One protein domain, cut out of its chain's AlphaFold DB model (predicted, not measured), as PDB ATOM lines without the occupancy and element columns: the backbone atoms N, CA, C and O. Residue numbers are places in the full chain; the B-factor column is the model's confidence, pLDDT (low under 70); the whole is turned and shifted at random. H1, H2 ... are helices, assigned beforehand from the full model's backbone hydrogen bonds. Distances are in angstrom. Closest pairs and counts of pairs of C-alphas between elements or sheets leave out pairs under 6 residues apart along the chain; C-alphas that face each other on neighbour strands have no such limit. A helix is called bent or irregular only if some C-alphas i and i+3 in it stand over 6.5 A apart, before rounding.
ATOM      1  N   PHE A   6      47.941  46.936  52.261       94.06
ATOM      2  CA  PHE A   6      46.892  46.048  51.763       94.06
ATOM      3  C   PHE A   6      46.014  45.455  52.879       94.06
ATOM      4  O   PHE A   6      44.800  45.355  52.734       94.06
ATOM      5  N   ASN A   7      46.597  45.089  54.025       92.88
ATOM      6  CA  ASN A   7      45.818  44.553  55.148       92.88
ATOM      7  C   ASN A   7      44.965  45.636  55.815       92.88
ATOM      8  O   ASN A   7      43.862  45.354  56.276       92.88
ATOM      9  N   ASN A   8      45.464  46.873  55.876       93.69
ATOM     10  CA  ASN A   8      44.668  48.001  56.359       93.69
ATOM     11  C   ASN A   8      43.508  48.289  55.402       93.69
ATOM     12  O   ASN A   8      42.384  48.501  55.850       93.69
ATOM     13  N   LEU A   9      43.759  48.207  54.095       96.00
ATOM     14  CA  LEU A   9      42.722  48.321  53.082       96.00
ATOM     15  C   LEU A   9      41.650  47.234  53.241       96.00
ATOM     16  O   LEU A   9      40.472  47.571  53.304       96.00
ATOM     17  N   LEU A  10      42.026  45.960  53.400       96.19
ATOM     18  CA  LEU A  10      41.060  44.880  53.646       96.19
ATOM     19  C   LEU A  10      40.175  45.159  54.866       96.19
ATOM     20  O   LEU A  10      38.965  44.979  54.784       96.19
ATOM     21  N   LYS A  11      40.750  45.647  55.971       95.00
ATOM     22  CA  LYS A  11      39.979  46.035  57.164       95.00
ATOM     23  C   LYS A  11      39.001  47.171  56.884       95.00
ATOM     24  O   LYS A  11      37.886  47.141  57.393       95.00
ATOM     25  N   ASN A  12      39.404  48.153  56.080       96.06
ATOM     26  CA  ASN A  12      38.537  49.263  55.696       96.06
ATOM     27  C   ASN A  12      37.359  48.768  54.846       96.06
ATOM     28  O   ASN A  12      36.211  49.017  55.207       96.06
ATOM     29  N   LEU A  13      37.631  47.977  53.802       97.88
ATOM     30  CA  LEU A  13      36.596  47.352  52.965       97.88
ATOM     31  C   LEU A  13      35.671  46.448  53.788       97.88
ATOM     32  O   LEU A  13      34.462  46.393  53.567       97.88
ATOM     33  N   ASN A  14      36.220  45.772  54.796       97.38
ATOM     34  CA  ASN A  14      35.457  44.925  55.697       97.38
ATOM     35  C   ASN A  14      34.435  45.700  56.537       97.38
ATOM     36  O   ASN A  14      33.489  45.100  57.031       97.38
ATOM     37  N   ASN A  15      34.567  47.018  56.678       96.88
ATOM     38  CA  ASN A  15      33.579  47.854  57.359       96.88
ATOM     39  C   ASN A  15      32.524  48.448  56.413       96.88
ATOM     40  O   ASN A  15      31.636  49.157  56.883       96.88
ATOM     41  N   HIS A  16      32.572  48.141  55.112       98.19
ATOM     42  CA  HIS A  16      31.612  48.663  54.142       98.19
ATOM     43  C   HIS A  16      30.162  48.264  54.505       98.19
ATOM     44  O   HIS A  16      29.894  47.069  54.688       98.19
ATOM     45  N   PRO A  17      29.200  49.207  54.587       98.12
ATOM     46  CA  PRO A  17      27.846  48.927  55.074       98.12
ATOM     47  C   PRO A  17      27.119  47.810  54.316       98.12
ATOM     48  O   PRO A  17      26.625  46.874  54.946       98.12
ATOM     49  N   ALA A  18      27.125  47.835  52.977       98.50
ATOM     50  CA  ALA A  18      26.514  46.781  52.159       98.50
ATOM     51  C   ALA A  18      27.108  45.395  52.461       98.50
ATOM     52  O   ALA A  18      26.386  44.411  52.642       98.50
ATOM     53  N   TRP A  19      28.432  45.323  52.631       98.25
ATOM     54  CA  TRP A  19      29.110  44.080  52.983       98.25
ATOM     55  C   TRP A  19      28.724  43.595  54.380       98.25
ATOM     56  O   TRP A  19      28.485  42.405  54.574       98.25
ATOM     57  N   ARG A  20      28.622  44.494  55.365       97.56
ATOM     58  CA  ARG A  20      28.166  44.158  56.726       97.56
ATOM     59  C   ARG A  20      26.707  43.718  56.761       97.56
ATOM     60  O   ARG A  20      26.394  42.769  57.475       97.56
ATOM     61  N   ASN A  21      25.839  44.321  55.954       97.62
ATOM     62  CA  ASN A  21      24.442  43.901  55.838       97.62
ATOM     63  C   ASN A  21      24.302  42.506  55.210       97.62
ATOM     64  O   ASN A  21      23.424  41.734  55.600       97.62
ATOM     65  N   ILE A  22      25.184  42.144  54.274       97.19
ATOM     66  CA  ILE A  22      25.187  40.813  53.658       97.19
ATOM     67  C   ILE A  22      25.868  39.773  54.558       97.19
ATOM     68  O   ILE A  22      25.284  38.726  54.849       97.19
ATOM     69  N   TYR A  23      27.098  40.031  55.003       95.81
ATOM     70  CA  TYR A  23      27.906  39.065  55.751       95.81
ATOM     71  C   TYR A  23      27.456  38.920  57.210       95.81
ATOM     72  O   TYR A  23      27.469  37.820  57.763       95.81
ATOM     73  N   GLY A  24      27.028  40.022  57.825       93.56
ATOM     74  CA  GLY A  24      26.703  40.124  59.241       93.56
ATOM     75  C   GLY A  24      27.761  40.884  60.044       93.56
ATOM     76  O   GLY A  24      28.672  41.517  59.506       93.56
ATOM     77  N   LYS A  25      27.624  40.825  61.374       90.12
ATOM     78  CA  LYS A  25      28.522  41.517  62.306       90.12
ATOM     79  C   LYS A  25      29.952  40.998  62.164       90.12
ATOM     80  O   LYS A  25      30.176  39.786  62.166       90.12
ATOM     81  N   SER A  26      30.907  41.924  62.118       86.12
ATOM     82  CA  SER A  26      32.327  41.581  62.160       86.12
ATOM     83  C   SER A  26      32.651  40.812  63.441       86.12
ATOM     84  O   SER A  26      32.113  41.093  64.516       86.12
ATOM     85  N   ASN A  27      33.535  39.827  63.327       82.44
ATOM     86  CA  ASN A  27      34.047  39.065  64.454       82.44
ATOM     87  C   ASN A  27      35.568  38.903  64.327       82.44
ATOM     88  O   ASN A  27      36.178  39.279  63.332       82.44
ATOM     89  N   LYS A  28      36.201  38.296  65.334       79.12
ATOM     90  CA  LYS A  28      37.663  38.116  65.353       79.12
ATOM     91  C   LYS A  28      38.193  37.099  64.325       79.12
ATOM     92  O   LYS A  28      39.400  36.904  64.262       79.12
ATOM     93  N   SER A  29      37.334  36.406  63.568       72.50
ATOM     94  CA  SER A  29      37.742  35.238  62.772       72.50
ATOM     95  C   SER A  29      38.450  35.570  61.455       72.50
ATOM     96  O   SER A  29      38.907  34.638  60.801       72.50
ATOM     97  N   MET A  30      38.549  36.850  61.063       87.38
ATOM     98  CA  MET A  30      39.131  37.334  59.792       87.38
ATOM     99  C   MET A  30      38.563  36.671  58.521       87.38
ATOM    100  O   MET A  30      39.047  36.916  57.420       87.38
ATOM    101  N   ARG A  31      37.536  35.819  58.645       91.94
ATOM    102  CA  ARG A  31      36.933  35.092  57.522       91.94
ATOM    103  C   ARG A  31      36.224  36.034  56.562       91.94
ATOM    104  O   ARG A  31      36.122  35.735  55.382       91.94
ATOM    105  N   ASP A  32      35.714  37.144  57.071       94.81
ATOM    106  CA  ASP A  32      35.118  38.204  56.276       94.81
ATOM    107  C   ASP A  32      36.164  38.950  55.443       94.81
ATOM    108  O   ASP A  32      35.977  39.105  54.240       94.81
ATOM    109  N   GLU A  33      37.297  39.320  56.044       96.38
ATOM    110  CA  GLU A  33      38.444  39.884  55.320       96.38
ATOM    111  C   GLU A  33      38.992  38.898  54.273       96.38
ATOM    112  O   GLU A  33      39.310  39.299  53.153       96.38
ATOM    113  N   GLU A  34      39.049  37.597  54.592       96.75
ATOM    114  CA  GLU A  34      39.475  36.559  53.643       96.75
ATOM    115  C   GLU A  34      38.529  36.457  52.437       96.75
ATOM    116  O   GLU A  34      39.002  36.279  51.316       96.75
ATOM    117  N   MET A  35      37.213  36.610  52.626       97.88
ATOM    118  CA  MET A  35      36.255  36.619  51.512       97.88
ATOM    119  C   MET A  35      36.485  37.813  50.578       97.88
ATOM    120  O   MET A  35      36.499  37.635  49.361       97.88
ATOM    121  N   ILE A  36      36.743  39.005  51.124       98.50
ATOM    122  CA  ILE A  36      37.092  40.191  50.322       98.50
ATOM    123  C   ILE A  36      38.387  39.942  49.544       98.50
ATOM    124  O   ILE A  36      38.435  40.127  48.329       98.50
ATOM    125  N   LEU A  37      39.430  39.462  50.228       98.38
ATOM    126  CA  LEU A  37      40.707  39.110  49.609       98.38
ATOM    127  C   LEU A  37      40.532  38.071  48.494       98.38
ATOM    128  O   LEU A  37      41.180  38.164  47.452       98.38
ATOM    129  N   ARG A  38      39.655  37.088  48.702       98.31
ATOM    130  CA  ARG A  38      39.351  36.039  47.731       98.31
ATOM    131  C   ARG A  38      38.671  36.588  46.488       98.31
ATOM    132  O   ARG A  38      39.104  36.235  45.393       98.31
ATOM    133  N   PHE A  39      37.696  37.485  46.639       98.81
ATOM    134  CA  PHE A  39      37.126  38.213  45.505       98.81
ATOM    135  C   PHE A  39      38.215  38.964  44.733       98.81
ATOM    136  O   PHE A  39      38.357  38.737  43.538       98.81
ATOM    137  N   LEU A  40      39.022  39.788  45.409       98.69
ATOM    138  CA  LEU A  40      40.054  40.595  44.751       98.69
ATOM    139  C   LEU A  40      41.058  39.715  43.995       98.69
ATOM    140  O   LEU A  40      41.349  39.956  42.826       98.69
ATOM    141  N   ALA A  41      41.553  38.655  44.634       98.44
ATOM    142  CA  ALA A  41      42.513  37.752  44.017       98.44
ATOM    143  C   ALA A  41      41.931  37.024  42.795       98.44
ATOM    144  O   ALA A  41      42.632  36.855  41.797       98.44
ATOM    145  N   LEU A  42      40.663  36.602  42.852       98.69
ATOM    146  CA  LEU A  42      39.989  35.971  41.718       98.69
ATOM    147  C   LEU A  42      39.698  36.986  40.610       98.69
ATOM    148  O   LEU A  42      40.074  36.748  39.470       98.69
ATOM    149  N   TYR A  43      39.129  38.146  40.926       98.69
ATOM    150  CA  TYR A  43      38.852  39.188  39.941       98.69
ATOM    151  C   TYR A  43      40.111  39.563  39.145       98.69
ATOM    152  O   TYR A  43      40.098  39.507  37.918       98.69
ATOM    153  N   PHE A  44      41.228  39.832  39.828       97.88
ATOM    154  CA  PHE A  44      42.469  40.265  39.182       97.88
ATOM    155  C   PHE A  44      43.330  39.134  38.601       97.88
ATOM    156  O   PHE A  44      44.257  39.418  37.846       97.88
ATOM    157  N   ASN A  45      43.131  37.875  39.009       96.62
ATOM    158  CA  ASN A  45      44.109  36.822  38.716       96.62
ATOM    159  C   ASN A  45      43.539  35.385  38.691       96.62
ATOM    160  O   ASN A  45      44.294  34.435  38.927       96.62
ATOM    161  N   TYR A  46      42.237  35.186  38.433       95.31
ATOM    162  CA  TYR A  46      41.637  33.838  38.425       95.31
ATOM    163  C   TYR A  46      42.226  32.907  37.352       95.31
ATOM    164  O   TYR A  46      42.302  31.701  37.589       95.31
ATOM    165  N   ASP A  47      42.709  33.427  36.219       93.81
ATOM    166  CA  ASP A  47      43.327  32.607  35.162       93.81
ATOM    167  C   ASP A  47      44.552  31.829  35.657       93.81
ATOM    168  O   ASP A  47      44.793  30.688  35.240       93.81
ATOM    169  N   ASN A  48      45.270  32.425  36.614       95.81
ATOM    170  CA  ASN A  48      46.460  31.880  37.260       95.81
ATOM    171  C   ASN A  48      46.156  31.193  38.601       95.81
ATOM    172  O   ASN A  48      47.086  30.894  39.363       95.81
ATOM    173  N   TYR A  49      44.881  30.972  38.932       97.06
ATOM    174  CA  TYR A  49      44.515  30.235  40.134       97.06
ATOM    175  C   TYR A  49      45.098  28.819  40.087       97.06
ATOM    176  O   TYR A  49      44.887  28.079  39.129       97.06
ATOM    177  N   LYS A  50      45.795  28.445  41.163       95.38
ATOM    178  CA  LYS A  50      46.225  27.073  41.439       95.38
ATOM    179  C   LYS A  50      45.937  26.738  42.888       95.38
ATOM    180  O   LYS A  50      46.189  27.560  43.776       95.38
ATOM    181  N   LYS A  51      45.431  25.531  43.134       94.44
ATOM    182  CA  LYS A  51      45.173  25.074  44.504       94.44
ATOM    183  C   LYS A  51      46.493  24.948  45.290       94.44
ATOM    184  O   LYS A  51      47.519  24.620  44.696       94.44
ATOM    185  N   PRO A  52      46.485  25.160  46.620       95.75
ATOM    186  CA  PRO A  52      45.331  25.494  47.460       95.75
ATOM    187  C   PRO A  52      45.006  26.998  47.489       95.75
ATOM    188  O   PRO A  52      45.904  27.839  47.425       95.75
ATOM    189  N   MET A  53      43.728  27.336  47.716       96.56
ATOM    190  CA  MET A  53      43.234  28.723  47.820       96.56
ATOM    191  C   MET A  53      44.081  29.587  48.759       96.56
ATOM    192  O   MET A  53      44.521  30.664  48.378       96.56
ATOM    193  N   LYS A  54      44.425  29.084  49.948       95.75
ATOM    194  CA  LYS A  54      45.275  29.810  50.904       95.75
ATOM    195  C   LYS A  54      46.611  30.259  50.299       95.75
ATOM    196  O   LYS A  54      47.057  31.376  50.544       95.75
ATOM    197  N   GLN A  55      47.260  29.404  49.506       97.19
ATOM    198  CA  GLN A  55      48.529  29.759  48.871       97.19
ATOM    199  C   GLN A  55      48.323  30.789  47.756       97.19
ATOM    200  O   GLN A  55      49.143  31.695  47.613       97.19
ATOM    201  N   PHE A  56      47.231  30.677  46.997       97.94
ATOM    202  CA  PHE A  56      46.842  31.671  46.001       97.94
ATOM    203  C   PHE A  56      46.622  33.056  46.633       97.94
ATOM    204  O   PHE A  56      47.239  34.027  46.192       97.94
ATOM    205  N   LEU A  57      45.859  33.132  47.730       97.62
ATOM    206  CA  LEU A  57      45.613  34.382  48.459       97.62
ATOM    207  C   LEU A  57      46.899  34.971  49.052       97.62
ATOM    208  O   LEU A  57      47.161  36.160  48.897       97.62
ATOM    209  N   ASN A  58      47.757  34.140  49.653       96.31
ATOM    210  CA  ASN A  58      49.043  34.593  50.188       96.31
ATOM    211  C   ASN A  58      49.958  35.172  49.100       96.31
ATOM    212  O   ASN A  58      50.607  36.192  49.325       96.31
ATOM    213  N   LYS A  59      50.003  34.548  47.914       96.81
ATOM    214  CA  LYS A  59      50.759  35.072  46.766       96.81
ATOM    215  C   LYS A  59      50.195  36.414  46.301       96.81
ATOM    216  O   LYS A  59      50.974  37.324  46.027       96.81
ATOM    217  N   PHE A  60      48.870  36.546  46.234       96.81
ATOM    218  CA  PHE A  60      48.218  37.800  45.860       96.81
ATOM    219  C   PHE A  60      48.522  38.921  46.864       96.81
ATOM    220  O   PHE A  60      48.982  39.986  46.453       96.81
ATOM    221  N   MET A  61      48.371  38.668  48.170       94.94
ATOM    222  CA  MET A  61      48.729  39.633  49.219       94.94
ATOM    223  C   MET A  61      50.212  40.003  49.189       94.94
ATOM    224  O   MET A  61      50.550  41.171  49.327       94.94
ATOM    225  N   GLY A  62      51.105  39.022  49.007       94.56
ATOM    226  CA  GLY A  62      52.548  39.263  48.969       94.56
ATOM    227  C   GLY A  62      52.946  40.218  47.844       94.56
ATOM    228  O   GLY A  62      53.707  41.151  48.081       94.56
ATOM    229  N   LYS A  63      52.371  40.033  46.648       93.62
ATOM    230  CA  LYS A  63      52.588  40.916  45.491       93.62
ATOM    231  C   LYS A  63      51.994  42.314  45.677       93.62
ATOM    232  O   LYS A  63      52.557  43.281  45.187       93.62
ATOM    233  N   ASN A  64      50.872  42.417  46.384       93.88
ATOM    234  CA  ASN A  64      50.128  43.666  46.559       93.88
ATOM    235  C   ASN A  64      50.369  44.344  47.914       93.88
ATOM    236  O   ASN A  64      49.670  45.296  48.245       93.88
ATOM    237  N   ARG A  65      51.349  43.886  48.707       92.06
ATOM    238  CA  ARG A  65      51.563  44.318  50.101       92.06
ATOM    239  C   ARG A  65      51.633  45.843  50.270       92.06
ATOM    240  O   ARG A  65      51.131  46.353  51.272       92.06
ATOM    241  N   HIS A  66      52.256  46.509  49.300       93.06
ATOM    242  CA  HIS A  66      52.497  47.955  49.237       93.06
ATOM    243  C   HIS A  66      51.695  48.646  48.119       93.06
ATOM    244  O   HIS A  66      52.108  49.682  47.619       93.06
ATOM    245  N   LEU A  67      50.617  48.011  47.630       92.12
ATOM    246  CA  LEU A  67      49.696  48.585  46.631       92.12
ATOM    247  C   LEU A  67      50.372  49.064  45.326       92.12
ATOM    248  O   LEU A  67      49.877  49.950  44.638       92.12
ATOM    249  N   GLN A  68      51.512  48.458  44.974       91.06
ATOM    250  CA  GLN A  68      52.295  48.817  43.786       91.06
ATOM    251  C   GLN A  68      51.786  48.156  42.498       91.06
ATOM    252  O   GLN A  68      52.046  48.660  41.412       91.06
ATOM    253  N   VAL A  69      51.100  47.012  42.611       94.62
ATOM    254  CA  VAL A  69      50.557  46.282  41.453       94.62
ATOM    255  C   VAL A  69      49.150  46.778  41.118       94.62
ATOM    256  O   VAL A  69      48.879  47.094  39.965       94.62
ATOM    257  N   TYR A  70      48.281  46.883  42.125       96.25
ATOM    258  CA  TYR A  70      46.967  47.514  42.017       96.25
ATOM    259  C   TYR A  70      46.859  48.611  43.069       96.25
ATOM    260  O   TYR A  70      47.178  48.378  44.240       96.25
ATOM    261  N   SER A  71      46.417  49.796  42.650       96.19
ATOM    262  CA  SER A  71      46.317  50.941  43.552       96.19
ATOM    263  C   SER A  71      45.178  50.765  44.556       96.19
ATOM    264  O   SER A  71      44.213  50.033  44.313       96.19
ATOM    265  N   GLU A  72      45.254  51.483  45.681       96.75
ATOM    266  CA  GLU A  72      44.171  51.511  46.671       96.75
ATOM    267  C   GLU A  72      42.828  51.879  46.033       96.75
ATOM    268  O   GLU A  72      41.824  51.219  46.286       96.75
ATOM    269  N   ALA A  73      42.829  52.906  45.176       97.38
ATOM    270  CA  ALA A  73      41.634  53.402  44.505       97.38
ATOM    271  C   ALA A  73      41.009  52.339  43.595       97.38
ATOM    272  O   ALA A  73      39.804  52.133  43.655       97.38
ATOM    273  N   GLN A  74      41.819  51.614  42.815       97.38
ATOM    274  CA  GLN A  74      41.325  50.528  41.963       97.38
ATOM    275  C   GLN A  74      40.702  49.399  42.788       97.38
ATOM    276  O   GLN A  74      39.634  48.901  42.454       97.38
ATOM    277  N   ILE A  75      41.358  48.985  43.872       98.00
ATOM    278  CA  ILE A  75      40.853  47.907  44.730       98.00
ATOM    279  C   ILE A  75      39.549  48.318  45.426       98.00
ATOM    280  O   ILE A  75      38.611  47.518  45.475       98.00
ATOM    281  N   LYS A  76      39.491  49.549  45.953       98.25
ATOM    282  CA  LYS A  76      38.285  50.116  46.569       98.25
ATOM    283  C   LYS A  76      37.140  50.162  45.580       98.25
ATOM    284  O   LYS A  76      36.115  49.550  45.846       98.25
ATOM    285  N   ASP A  77      37.367  50.790  44.430       97.94
ATOM    286  CA  ASP A  77      36.385  50.909  43.357       97.94
ATOM    287  C   ASP A  77      35.775  49.547  43.019       97.94
ATOM    288  O   ASP A  77      34.564  49.371  43.124       97.94
ATOM    289  N   LYS A  78      36.606  48.535  42.736       98.50
ATOM    290  CA  LYS A  78      36.108  47.210  42.339       98.50
ATOM    291  C   LYS A  78      35.324  46.490  43.419       98.50
ATOM    292  O   LYS A  78      34.369  45.789  43.089       98.50
ATOM    293  N   PHE A  79      35.693  46.624  44.689       98.81
ATOM    294  CA  PHE A  79      34.925  45.993  45.758       98.81
ATOM    295  C   PHE A  79      33.645  46.762  46.080       98.81
ATOM    296  O   PHE A  79      32.574  46.158  46.102       98.81
ATOM    297  N   GLU A  80      33.762  48.063  46.341       98.75
ATOM    298  CA  GLU A  80      32.686  48.900  46.878       98.75
ATOM    299  C   GLU A  80      31.548  49.058  45.867       98.75
ATOM    300  O   GLU A  80      30.399  48.801  46.221       98.75
ATOM    301  N   THR A  81      31.849  49.349  44.596       98.50
ATOM    302  CA  THR A  81      30.818  49.463  43.544       98.50
ATOM    303  C   THR A  81      30.061  48.147  43.354       98.50
ATOM    304  O   THR A  81      28.830  48.119  43.367       98.50
ATOM    305  N   THR A  82      30.792  47.032  43.275       98.81
ATOM    306  CA  THR A  82      30.218  45.697  43.074       98.81
ATOM    307  C   THR A  82      29.333  45.280  44.247       98.81
ATOM    308  O   THR A  82      28.193  44.860  44.046       98.81
ATOM    309  N   ILE A  83      29.830  45.381  45.487       98.81
ATOM    310  CA  ILE A  83      29.064  44.933  46.658       98.81
ATOM    311  C   ILE A  83      27.861  45.838  46.932       98.81
ATOM    312  O   ILE A  83      26.834  45.340  47.394       98.81
ATOM    313  N   GLN A  84      27.978  47.139  46.643       98.75
ATOM    314  CA  GLN A  84      26.885  48.093  46.789       98.75
ATOM    315  C   GLN A  84      25.763  47.775  45.801       98.75
ATOM    316  O   GLN A  84      24.639  47.549  46.238       98.75
ATOM    317  N   LEU A  85      26.074  47.608  44.509       98.56
ATOM    318  CA  LEU A  85      25.078  47.242  43.497       98.56
ATOM    319  C   LEU A  85      24.360  45.928  43.833       98.56
ATOM    320  O   LEU A  85      23.136  45.832  43.725       98.56
ATOM    321  N   ILE A  86      25.115  44.911  44.261       98.69
ATOM    322  CA  ILE A  86      24.547  43.619  44.666       98.69
ATOM    323  C   ILE A  86      23.595  43.794  45.846       98.69
ATOM    324  O   ILE A  86      22.519  43.194  45.863       98.69
ATOM    325  N   TYR A  87      23.982  44.587  46.843       98.69
ATOM    326  CA  TYR A  87      23.133  44.827  47.999       98.69
ATOM    327  C   TYR A  87      21.868  45.601  47.633       98.69
ATOM    328  O   TYR A  87      20.790  45.197  48.061       98.69
ATOM    329  N   ASP A  88      21.982  46.642  46.817       98.38
ATOM    330  CA  ASP A  88      20.842  47.475  46.432       98.38
ATOM    331  C   ASP A  88      19.854  46.716  45.536       98.38
ATOM    332  O   ASP A  88      18.645  46.901  45.661       98.38
ATOM    333  N   SER A  89      20.352  45.813  44.685       97.94
ATOM    334  CA  SER A  89      19.516  45.064  43.735       97.94
ATOM    335  C   SER A  89      18.978  43.748  44.313       97.94
ATOM    336  O   SER A  89      17.796  43.442  44.208       97.94
ATOM    337  N   ILE A  90      19.849  42.929  44.910       98.06
ATOM    338  CA  ILE A  90      19.534  41.547  45.325       98.06
ATOM    339  C   ILE A  90      19.336  41.453  46.847       98.06
ATOM    340  O   ILE A  90      18.610  40.588  47.348       98.06
ATOM    341  N   GLY A  91      19.981  42.335  47.609       98.06
ATOM    342  CA  GLY A  91      19.850  42.396  49.061       98.06
ATOM    343  C   GLY A  91      20.721  41.415  49.847       98.06
ATOM    344  O   GLY A  91      21.618  40.732  49.352       98.06
ATOM    345  N   SER A  92      20.435  41.336  51.150       97.50
ATOM    346  CA  SER A  92      21.228  40.593  52.150       97.50
ATOM    347  C   SER A  92      21.348  39.071  51.925       97.50
ATOM    348  O   SER A  92      22.133  38.408  52.619       97.50
ATOM    349  N   GLN A  93      20.577  38.509  50.987       97.06
ATOM    350  CA  GLN A  93      20.556  37.081  50.642       97.06
ATOM    351  C   GLN A  93      21.370  36.737  49.383       97.06
ATOM    352  O   GLN A  93      21.458  35.561  49.038       97.06
ATOM    353  N   ALA A  94      22.029  37.714  48.747       97.94
ATOM    354  CA  ALA A  94      22.722  37.560  47.460       97.94
ATOM    355  C   ALA A  94      23.729  36.395  47.364       97.94
ATOM    356  O   ALA A  94      23.999  35.874  46.287       97.94
ATOM    357  N   PHE A  95      24.300  35.963  48.489       98.31
ATOM    358  CA  PHE A  95      25.270  34.859  48.527       98.31
ATOM    359  C   PHE A  95      24.820  33.698  49.414       98.31
ATOM    360  O   PHE A  95      25.630  32.851  49.796       98.31
ATOM    361  N   LYS A  96      23.538  33.668  49.789       97.19
ATOM    362  CA  LYS A  96      22.936  32.686  50.696       97.19
ATOM    363  C   LYS A  96      21.878  31.892  49.922       97.19
ATOM    364  O   LYS A  96      20.695  32.039  50.186       97.19
ATOM    365  N   PRO A  97      22.281  31.012  48.982       94.38
ATOM    366  CA  PRO A  97      21.326  30.183  48.232       94.38
ATOM    367  C   PRO A  97      20.544  29.216  49.140       94.38
ATOM    368  O   PRO A  97      19.524  28.663  48.750       94.38
ATOM    369  N   LYS A  98      21.056  28.974  50.354       90.56
ATOM    370  CA  LYS A  98      20.359  28.290  51.448       90.56
ATOM    371  C   LYS A  98      20.316  29.246  52.646       90.56
ATOM    372  O   LYS A  98      19.866  30.372  52.524       90.56
ATOM    373  N   LYS A  99      20.823  28.839  53.814       89.56
ATOM    374  CA  LYS A  99      20.850  29.692  55.018       89.56
ATOM    375  C   LYS A  99      22.159  30.463  55.200       89.56
ATOM    376  O   LYS A  99      22.162  31.601  55.658       89.56
ATOM    377  N   ASN A 100      23.278  29.819  54.880       92.44
ATOM    378  CA  ASN A 100      24.613  30.351  55.131       92.44
ATOM    379  C   ASN A 100      25.224  30.900  53.846       92.44
ATOM    380  O   ASN A 100      24.896  30.433  52.752       92.44
ATOM    381  N   LEU A 101      26.150  31.850  53.998       95.75
ATOM    382  CA  LEU A 101      26.932  32.358  52.879       95.75
ATOM    383  C   LEU A 101      27.697  31.205  52.225       95.75
ATOM    384  O   LEU A 101      28.407  30.453  52.897       95.75
ATOM    385  N   ASN A 102      27.554  31.078  50.911       97.56
ATOM    386  CA  ASN A 102      28.287  30.117  50.106       97.56
ATOM    387  C   ASN A 102      29.441  30.838  49.399       97.56
ATOM    388  O   ASN A 102      29.217  31.701  48.554       97.56
ATOM    389  N   ALA A 103      30.680  30.466  49.730       97.19
ATOM    390  CA  ALA A 103      31.864  31.111  49.171       97.19
ATOM    391  C   ALA A 103      31.989  30.934  47.648       97.19
ATOM    392  O   ALA A 103      32.439  31.847  46.973       97.19
ATOM    393  N   ALA A 104      31.569  29.791  47.092       98.06
ATOM    394  CA  ALA A 104      31.621  29.560  45.650       98.06
ATOM    395  C   ALA A 104      30.602  30.422  44.890       98.06
ATOM    396  O   ALA A 104      30.924  30.921  43.815       98.06
ATOM    397  N   VAL A 105      29.412  30.632  45.465       98.56
ATOM    398  CA  VAL A 105      28.425  31.582  44.924       98.56
ATOM    399  C   VAL A 105      28.945  33.011  45.044       98.56
ATOM    400  O   VAL A 105      28.929  33.731  44.056       98.56
ATOM    401  N   PHE A 106      29.477  33.405  46.205       98.69
ATOM    402  CA  PHE A 106      30.095  34.724  46.375       98.69
ATOM    403  C   PHE A 106      31.173  34.995  45.321       98.69
ATOM    404  O   PHE A 106      31.127  36.030  44.664       98.69
ATOM    405  N   ASP A 107      32.102  34.053  45.125       98.56
ATOM    406  CA  ASP A 107      33.184  34.191  44.150       98.56
ATOM    407  C   ASP A 107      32.643  34.452  42.741       98.56
ATOM    408  O   ASP A 107      33.118  35.349  42.051       98.56
ATOM    409  N   ALA A 108      31.658  33.661  42.315       98.62
ATOM    410  CA  ALA A 108      31.095  33.753  40.978       98.62
ATOM    411  C   ALA A 108      30.312  35.056  40.770       98.62
ATOM    412  O   ALA A 108      30.568  35.770  39.805       98.62
ATOM    413  N   ILE A 109      29.405  35.394  41.693       98.81
ATOM    414  CA  ILE A 109      28.536  36.570  41.565       98.81
ATOM    415  C   ILE A 109      29.342  37.867  41.649       98.81
ATOM    416  O   ILE A 109      29.173  38.738  40.800       98.81
ATOM    417  N   MET A 110      30.260  37.986  42.617       98.88
ATOM    418  CA  MET A 110      31.106  39.176  42.737       98.88
ATOM    419  C   MET A 110      31.985  39.367  41.498       98.88
ATOM    420  O   MET A 110      32.059  40.474  40.977       98.88
ATOM    421  N   VAL A 111      32.645  38.310  41.002       98.88
ATOM    422  CA  VAL A 111      33.499  38.436  39.809       98.88
ATOM    423  C   VAL A 111      32.660  38.725  38.565       98.88
ATOM    424  O   VAL A 111      33.012  39.628  37.818       98.88
ATOM    425  N   GLY A 112      31.551  38.015  38.349       98.62
ATOM    426  CA  GLY A 112      30.693  38.215  37.179       98.62
ATOM    427  C   GLY A 112      30.134  39.638  37.090       98.62
ATOM    428  O   GLY A 112      30.258  40.280  36.050       98.62
ATOM    429  N   ILE A 113      29.602  40.171  38.196       98.69
ATOM    430  CA  ILE A 113      29.063  41.540  38.234       98.69
ATOM    431  C   ILE A 113      30.183  42.578  38.122       98.69
ATOM    432  O   ILE A 113      30.048  43.521  37.347       98.69
ATOM    433  N   ALA A 114      31.319  42.390  38.804       98.69
ATOM    434  CA  ALA A 114      32.467  43.292  38.668       98.69
ATOM    435  C   ALA A 114      32.985  43.354  37.221       98.69
ATOM    436  O   ALA A 114      33.349  44.426  36.743       98.69
ATOM    437  N   ARG A 115      32.995  42.218  36.507       98.25
ATOM    438  CA  ARG A 115      33.341  42.159  35.079       98.25
ATOM    439  C   ARG A 115      32.306  42.858  34.214       98.25
ATOM    440  O   ARG A 115      32.686  43.585  33.304       98.25
ATOM    441  N   ARG A 116      31.012  42.713  34.514       98.00
ATOM    442  CA  ARG A 116      29.980  43.474  33.804       98.00
ATOM    443  C   ARG A 116      30.149  44.982  34.014       98.00
ATOM    444  O   ARG A 116      30.053  45.724  33.042       98.00
ATOM    445  N   LEU A 117      30.468  45.436  35.224       98.00
ATOM    446  CA  LEU A 117      30.690  46.859  35.520       98.00
ATOM    447  C   LEU A 117      31.883  47.475  34.764       98.00
ATOM    448  O   LEU A 117      31.937  48.688  34.593       98.00
ATOM    449  N   GLU A 118      32.818  46.675  34.237       96.56
ATOM    450  CA  GLU A 118      33.872  47.186  33.339       96.56
ATOM    451  C   GLU A 118      33.316  47.744  32.019       96.56
ATOM    452  O   GLU A 118      33.973  48.570  31.388       96.56
ATOM    453  N   ARG A 119      32.112  47.321  31.611       95.62
ATOM    454  CA  ARG A 119      31.415  47.819  30.411       95.62
ATOM    455  C   ARG A 119      30.598  49.092  30.673       95.62
ATOM    456  O   ARG A 119      29.994  49.607  29.739       95.62
ATOM    457  N   GLY A 120      30.583  49.591  31.910       95.81
ATOM    458  CA  GLY A 120      29.786  50.738  32.346       95.81
ATOM    459  C   GLY A 120      28.735  50.362  33.389       95.81
ATOM    460  O   GLY A 120      28.548  49.184  33.711       95.81
ATOM    461  N   ASP A 121      28.052  51.377  33.909       95.25
ATOM    462  CA  ASP A 121      27.020  51.215  34.933       95.25
ATOM    463  C   ASP A 121      25.870  50.335  34.431       95.25
ATOM    464  O   ASP A 121      25.490  50.416  33.267       95.25
ATOM    465  N   ILE A 122      25.318  49.504  35.318       95.38
ATOM    466  CA  ILE A 122      24.104  48.724  35.050       95.38
ATOM    467  C   ILE A 122      22.900  49.612  35.358       95.38
ATOM    468  O   ILE A 122      22.705  50.006  36.509       95.38
ATOM    469  N   GLN A 123      22.097  49.913  34.342       90.75
ATOM    470  CA  GLN A 123      20.884  50.726  34.480       90.75
ATOM    471  C   GLN A 123      19.644  49.860  34.722       90.75
ATOM    472  O   GLN A 123      18.701  50.287  35.389       90.75
ATOM    473  N   ASN A 124      19.639  48.627  34.207       92.81
ATOM    474  CA  ASN A 124      18.508  47.717  34.304       92.81
ATOM    475  C   ASN A 124      18.690  46.697  35.441       92.81
ATOM    476  O   ASN A 124      19.091  45.542  35.242       92.81
ATOM    477  N   THR A 125      18.360  47.121  36.662       95.12
ATOM    478  CA  THR A 125      18.440  46.268  37.859       95.12
ATOM    479  C   THR A 125      17.460  45.092  37.826       95.12
ATOM    480  O   THR A 125      17.761  44.042  38.392       95.12
ATOM    481  N   ASP A 126      16.330  45.201  37.122       96.94
ATOM    482  CA  ASP A 126      15.364  44.101  36.983       96.94
ATOM    483  C   ASP A 126      15.935  42.954  36.133       96.94
ATOM    484  O   ASP A 126      15.801  41.769  36.473       96.94
ATOM    485  N   THR A 127      16.652  43.284  35.054       97.19
ATOM    486  CA  THR A 127      17.403  42.289  34.275       97.19
ATOM    487  C   THR A 127      18.525  41.671  35.108       97.19
ATOM    488  O   THR A 127      18.698  40.455  35.076       97.19
ATOM    489  N   LEU A 128      19.235  42.454  35.928       98.12
ATOM    490  CA  LEU A 128      20.231  41.904  36.855       98.12
ATOM    491  C   LEU A 128      19.619  40.890  37.832       98.12
ATOM    492  O   LEU A 128      20.159  39.795  38.000       98.12
ATOM    493  N   ILE A 129      18.486  41.224  38.454       98.31
ATOM    494  CA  ILE A 129      17.809  40.350  39.422       98.31
ATOM    495  C   ILE A 129      17.329  39.061  38.748       98.31
ATOM    496  O   ILE A 129      17.558  37.970  39.277       98.31
ATOM    497  N   SER A 130      16.696  39.162  37.576       98.12
ATOM    498  CA  SER A 130      16.209  37.988  36.841       98.12
ATOM    499  C   SER A 130      17.351  37.078  36.375       98.12
ATOM    500  O   SER A 130      17.288  35.869  36.597       98.12
ATOM    501  N   GLN A 131      18.440  37.634  35.834       98.38
ATOM    502  CA  GLN A 131      19.618  36.852  35.437       98.38
ATOM    503  C   GLN A 131      20.314  36.196  36.635       98.38
ATOM    504  O   GLN A 131      20.715  35.034  36.566       98.38
ATOM    505  N   TYR A 132      20.393  36.890  37.772       98.56
ATOM    506  CA  TYR A 132      20.882  36.308  39.021       98.56
ATOM    507  C   TYR A 132      20.036  35.100  39.461       98.56
ATOM    508  O   TYR A 132      20.586  34.054  39.820       98.56
ATOM    509  N   GLN A 133      18.706  35.207  39.405       98.12
ATOM    510  CA  GLN A 133      17.802  34.106  39.756       98.12
ATOM    511  C   GLN A 133      17.952  32.917  38.800       98.12
ATOM    512  O   GLN A 133      18.029  31.774  39.257       98.12
ATOM    513  N   LEU A 134      18.049  33.177  37.491       97.69
ATOM    514  CA  LEU A 134      18.284  32.146  36.478       97.69
ATOM    515  C   LEU A 134      19.623  31.434  36.697       97.69
ATOM    516  O   LEU A 134      19.668  30.204  36.656       97.69
ATOM    517  N   LEU A 135      20.690  32.174  37.008       98.50
ATOM    518  CA  LEU A 135      21.996  31.594  37.322       98.50
ATOM    519  C   LEU A 135      21.935  30.698  38.565       98.50
ATOM    520  O   LEU A 135      22.469  29.592  38.550       98.50
ATOM    521  N   LEU A 136      21.253  31.127  39.632       98.06
ATOM    522  CA  LEU A 136      21.094  30.296  40.830       98.06
ATOM    523  C   LEU A 136      20.248  29.039  40.590       98.06
ATOM    524  O   LEU A 136      20.474  28.021  41.252       98.06
ATOM    525  N   ALA A 137      19.288  29.093  39.668       97.56
ATOM    526  CA  ALA A 137      18.468  27.949  39.276       97.56
ATOM    527  C   ALA A 137      19.166  27.020  38.263       97.56
ATOM    528  O   ALA A 137      18.746  25.875  38.097       97.56
ATOM    529  N   ASN A 138      20.230  27.483  37.602       98.06
ATOM    530  CA  ASN A 138      20.945  26.725  36.583       98.06
ATOM    531  C   ASN A 138      21.649  25.491  37.183       98.06
ATOM    532  O   ASN A 138      22.443  25.594  38.122       98.06
ATOM    533  N   HIS A 139      21.373  24.313  36.617       97.69
ATOM    534  CA  HIS A 139      21.900  23.039  37.110       97.69
ATOM    535  C   HIS A 139      23.435  22.966  37.048       97.69
ATOM    536  O   HIS A 139      24.069  22.509  38.003       97.69
ATOM    537  N   ASP A 140      24.040  23.457  35.968       97.75
ATOM    538  CA  ASP A 140      25.492  23.427  35.782       97.75
ATOM    539  C   ASP A 140      26.182  24.352  36.785       97.75
ATOM    540  O   ASP A 140      27.143  23.953  37.447       97.75
ATOM    541  N   PHE A 141      25.617  25.541  37.011       98.44
ATOM    542  CA  PHE A 141      26.084  26.460  38.041       98.44
ATOM    543  C   PHE A 141      25.981  25.847  39.441       98.44
ATOM    544  O   PHE A 141      26.938  25.904  40.222       98.44
ATOM    545  N   GLN A 142      24.854  25.211  39.769       98.06
ATOM    546  CA  GLN A 142      24.688  24.509  41.043       98.06
ATOM    547  C   GLN A 142      25.709  23.377  41.208       98.06
ATOM    548  O   GLN A 142      26.260  23.215  42.302       98.06
ATOM    549  N   ALA A 143      26.015  22.630  40.143       97.69
ATOM    550  CA  ALA A 143      26.994  21.544  40.157       97.69
ATOM    551  C   ALA A 143      28.422  22.028  40.464       97.69
ATOM    552  O   ALA A 143      29.189  21.302  41.097       97.69
ATOM    553  N   VAL A 144      28.774  23.265  40.094       97.62
ATOM    554  CA  VAL A 144      30.096  23.862  40.375       97.62
ATOM    555  C   VAL A 144      30.119  24.800  41.593       97.62
ATOM    556  O   VAL A 144      31.178  25.325  41.952       97.62
ATOM    557  N   THR A 145      28.988  24.981  42.287       97.19
ATOM    558  CA  THR A 145      28.892  25.855  43.474       97.19
ATOM    559  C   THR A 145      28.211  25.214  44.687       97.19
ATOM    560  O   THR A 145      28.836  25.049  45.734       97.19
ATOM    561  N   ILE A 146      26.923  24.885  44.584       94.25
ATOM    562  CA  ILE A 146      26.047  24.514  45.706       94.25
ATOM    563  C   ILE A 146      26.110  23.012  46.008       94.25
ATOM    564  O   ILE A 146      26.032  22.622  47.175       94.25
ATOM    565  N   ASN A 147      26.289  22.184  44.977       94.38
ATOM    566  CA  ASN A 147      26.179  20.724  45.038       94.38
ATOM    567  C   ASN A 147      27.538  20.009  44.927       94.38
ATOM    568  O   ASN A 147      27.597  18.828  44.596       94.38
ATOM    569  N   THR A 148      28.647  20.699  45.214       92.81
ATOM    570  CA  THR A 148      29.997  20.125  45.127       92.81
ATOM    571  C   THR A 148      30.835  20.397  46.368       92.81
ATOM    572  O   THR A 148      30.832  21.493  46.924       92.81
ATOM    573  N   ALA A 149      31.616  19.397  46.781       88.94
ATOM    574  CA  ALA A 149      32.656  19.549  47.800       88.94
ATOM    575  C   ALA A 149      34.013  19.978  47.200       88.94
ATOM    576  O   ALA A 149      34.941  20.320  47.932       88.94
ATOM    577  N   ARG A 150      34.150  19.990  45.865       90.44
ATOM    578  CA  ARG A 150      35.410  20.236  45.133       90.44
ATOM    579  C   ARG A 150      35.611  21.714  44.780       90.44
ATOM    580  O   ARG A 150      36.215  22.047  43.766       90.44
ATOM    581  N   THR A 151      35.134  22.617  45.632       85.81
ATOM    582  CA  THR A 151      35.027  24.071  45.372       85.81
ATOM    583  C   THR A 151      36.360  24.817  45.233       85.81
ATOM    584  O   THR A 151      36.360  26.016  44.940       85.81
ATOM    585  N   SER A 152      37.483  24.129  45.458       90.38
ATOM    586  CA  SER A 152      38.845  24.649  45.294       90.38
ATOM    587  C   SER A 152      39.600  24.043  44.107       90.38
ATOM    588  O   SER A 152      40.744  24.430  43.866       90.38
ATOM    589  N   GLU A 153      38.997  23.111  43.364       95.38
ATOM    590  CA  GLU A 153      39.605  22.579  42.145       95.38
ATOM    591  C   GLU A 153      39.601  23.646  41.047       95.38
ATOM    592  O   GLU A 153      38.600  24.325  40.828       95.38
ATOM    593  N   GLU A 154      40.724  23.780  40.344       95.75
ATOM    594  CA  GLU A 154      40.917  24.779  39.283       95.75
ATOM    595  C   GLU A 154      39.792  24.797  38.235       95.75
ATOM    596  O   GLU A 154      39.236  25.876  38.020       95.75
ATOM    597  N   PRO A 155      39.376  23.659  37.633       95.94
ATOM    598  CA  PRO A 155      38.278  23.667  36.666       95.94
ATOM    599  C   PRO A 155      36.950  24.140  37.274       95.94
ATOM    600  O   PRO A 155      36.206  24.846  36.612       95.94
ATOM    601  N   ILE A 156      36.675  23.833  38.547       96.88
ATOM    602  CA  ILE A 156      35.436  24.244  39.226       96.88
ATOM    603  C   ILE A 156      35.411  25.760  39.458       96.88
ATOM    604  O   ILE A 156      34.381  26.401  39.264       96.88
ATOM    605  N   ILE A 157      36.545  26.348  39.860       97.12
ATOM    606  CA  ILE A 157      36.653  27.803  40.034       97.12
ATOM    607  C   ILE A 157      36.516  28.526  38.697       97.12
ATOM    608  O   ILE A 157      35.808  29.530  38.630       97.12
ATOM    609  N   LYS A 158      37.190  28.032  37.654       96.69
ATOM    610  CA  LYS A 158      37.124  28.637  36.322       96.69
ATOM    611  C   LYS A 158      35.711  28.559  35.756       96.69
ATOM    612  O   LYS A 158      35.198  29.580  35.315       96.69
ATOM    613  N   GLU A 159      35.059  27.404  35.862       97.81
ATOM    614  CA  GLU A 159      33.723  27.204  35.300       97.81
ATOM    615  C   GLU A 159      32.667  28.082  35.977       97.81
ATOM    616  O   GLU A 159      31.932  28.789  35.298       97.81
ATOM    617  N   ARG A 160      32.621  28.136  37.316       97.56
ATOM    618  CA  ARG A 160      31.615  28.973  37.998       97.56
ATOM    619  C   ARG A 160      31.784  30.469  37.703       97.56
ATOM    620  O   ARG A 160      30.793  31.189  37.665       97.56
ATOM    621  N   ILE A 161      33.029  30.939  37.539       98.31
ATOM    622  CA  ILE A 161      33.317  32.338  37.197       98.31
ATOM    623  C   ILE A 161      32.903  32.599  35.750       98.31
ATOM    624  O   ILE A 161      32.228  33.590  35.493       98.31
ATOM    625  N   LYS A 162      33.253  31.692  34.831       98.19
ATOM    626  CA  LYS A 162      32.859  31.762  33.423       98.19
ATOM    627  C   LYS A 162      31.338  31.853  33.270       98.19
ATOM    628  O   LYS A 162      30.867  32.811  32.669       98.19
ATOM    629  N   LEU A 163      30.584  30.938  33.885       98.56
ATOM    630  CA  LEU A 163      29.116  30.934  33.829       98.56
ATOM    631  C   LEU A 163      28.514  32.256  34.331       98.56
ATOM    632  O   LEU A 163      27.580  32.780  33.732       98.56
ATOM    633  N   ALA A 164      29.059  32.821  35.413       98.50
ATOM    634  CA  ALA A 164      28.586  34.103  35.930       98.50
ATOM    635  C   ALA A 164      28.920  35.280  35.001       98.50
ATOM    636  O   ALA A 164      28.079  36.151  34.806       98.50
ATOM    637  N   ILE A 165      30.122  35.308  34.412       98.31
ATOM    638  CA  ILE A 165      30.499  36.329  33.424       98.31
ATOM    639  C   ILE A 165      29.564  36.265  32.214       98.31
ATOM    640  O   ILE A 165      29.054  37.300  31.797       98.31
ATOM    641  N   GLU A 166      29.314  35.069  31.679       98.06
ATOM    642  CA  GLU A 166      28.457  34.868  30.507       98.06
ATOM    643  C   GLU A 166      27.015  35.319  30.768       98.06
ATOM    644  O   GLU A 166      26.445  36.043  29.956       98.06
ATOM    645  N   VAL A 167      26.442  34.961  31.921       97.94
ATOM    646  CA  VAL A 167      25.061  35.339  32.264       97.94
ATOM    647  C   VAL A 167      24.894  36.848  32.463       97.94
ATOM    648  O   VAL A 167      23.864  37.406  32.087       97.94
ATOM    649  N   PHE A 168      25.890  37.527  33.033       98.00
ATOM    650  CA  PHE A 168      25.796  38.964  33.293       98.00
ATOM    651  C   PHE A 168      26.296  39.844  32.144       98.00
ATOM    652  O   PHE A 168      26.126  41.061  32.215       98.00
ATOM    653  N   ALA A 169      26.895  39.267  31.096       95.56
ATOM    654  CA  ALA A 169      27.593  40.010  30.049       95.56
ATOM    655  C   ALA A 169      26.720  41.077  29.371       95.56
ATOM    656  O   ALA A 169      27.181  42.205  29.214       95.56
TER     657      ALA A 169
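Overview. This is residues 6 to 169 of the 172 residues of an uncharacterized protein of Sphaerospermopsis sp. SIO1G2 (UniProt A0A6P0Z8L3). The model is a rounded ball of crossing helices, with H6 in the middle and H3, H5 and H9 packed on it. H1 and H4 pack on H3 at one end, H7 and H8 pack on H9 towards the other, and H5 reaches from H1 to H7, with H2 packed on its residues 83 to 87. The printed part has 164 residues with nine named helices, H1 to H9 in order, and no named strand; the class is all helix. It is compact, with a radius of gyration of the C-alphas of 14.8 A and spans of 40 by 32 by 32 A.

Arrangement. H1, residues 6 to 14, touches residues 72 to 80 of H5, residues 72 to 89, at a shallow tilt of 19 degrees, the same way; the closest C-alphas, of Leu 13 and Lys 76, are 7.2 A apart. H2, residues 17 to 23, touches H5 at a steep tilt of 69 degrees, only just short of perpendicular, closest at the C-alphas of Ala 18 and Gln 84, 5.5 A. H3, residues 31 to 48, has a kink of 61 degrees near residue 42 and is irregular, with C-alphas 44 and 47 8.7 A apart. H4, residues 53 to 64, touches residues 37 to 41 of H3, about perpendicular at 82 degrees, closest at the C-alphas of Ala 41 and Phe 60, 6.0 A. H6, residues 103 to 117, touches H3 at a steep tilt of 59 degrees; their closest C-alphas, of Tyr 43 and Val 111, are 5.4 A apart. H6 touches H9, residues 154 to 168, at a steep tilt of 44 degrees, with the C-alphas of Gly 112 and Ile 165 closest at 4.2 A. H7, residues 125 to 137, touches residues 163 to 168 of H9, closest at the C-alphas of Gln 131 and Val 167, 6.5 A. H8, residues 139 to 145, touches H9, closest at the C-alphas of Val 144 and Ile 156, 5.5 A. H4 and H9 are apart. Every O i to N i+4 pair is within hydrogen-bond range in H1, H2, H4, H6, H7, H8 and H9; in H3 12 of 14 are, in H5 13 of 14.

Along the chain. H1 begins at C-alpha 6, (46.892, 46.048, 51.763). H3 is 22.6 A long, H4 16.5 A, H5 25.7 A, H6 20.9 A, H7 18.4 A and H9 21.6 A, ending at C-alpha 168, (25.796, 38.964, 33.293).

Size, cuts and confidence. The C-alphas of His 66 and His 139 are farthest apart, 41.3 A. The printed part has no cut. The link from H5 to H6, residues 90 to 102, is long. Mean pLDDT of the printed part is 96.1, and no printed residue is under 70.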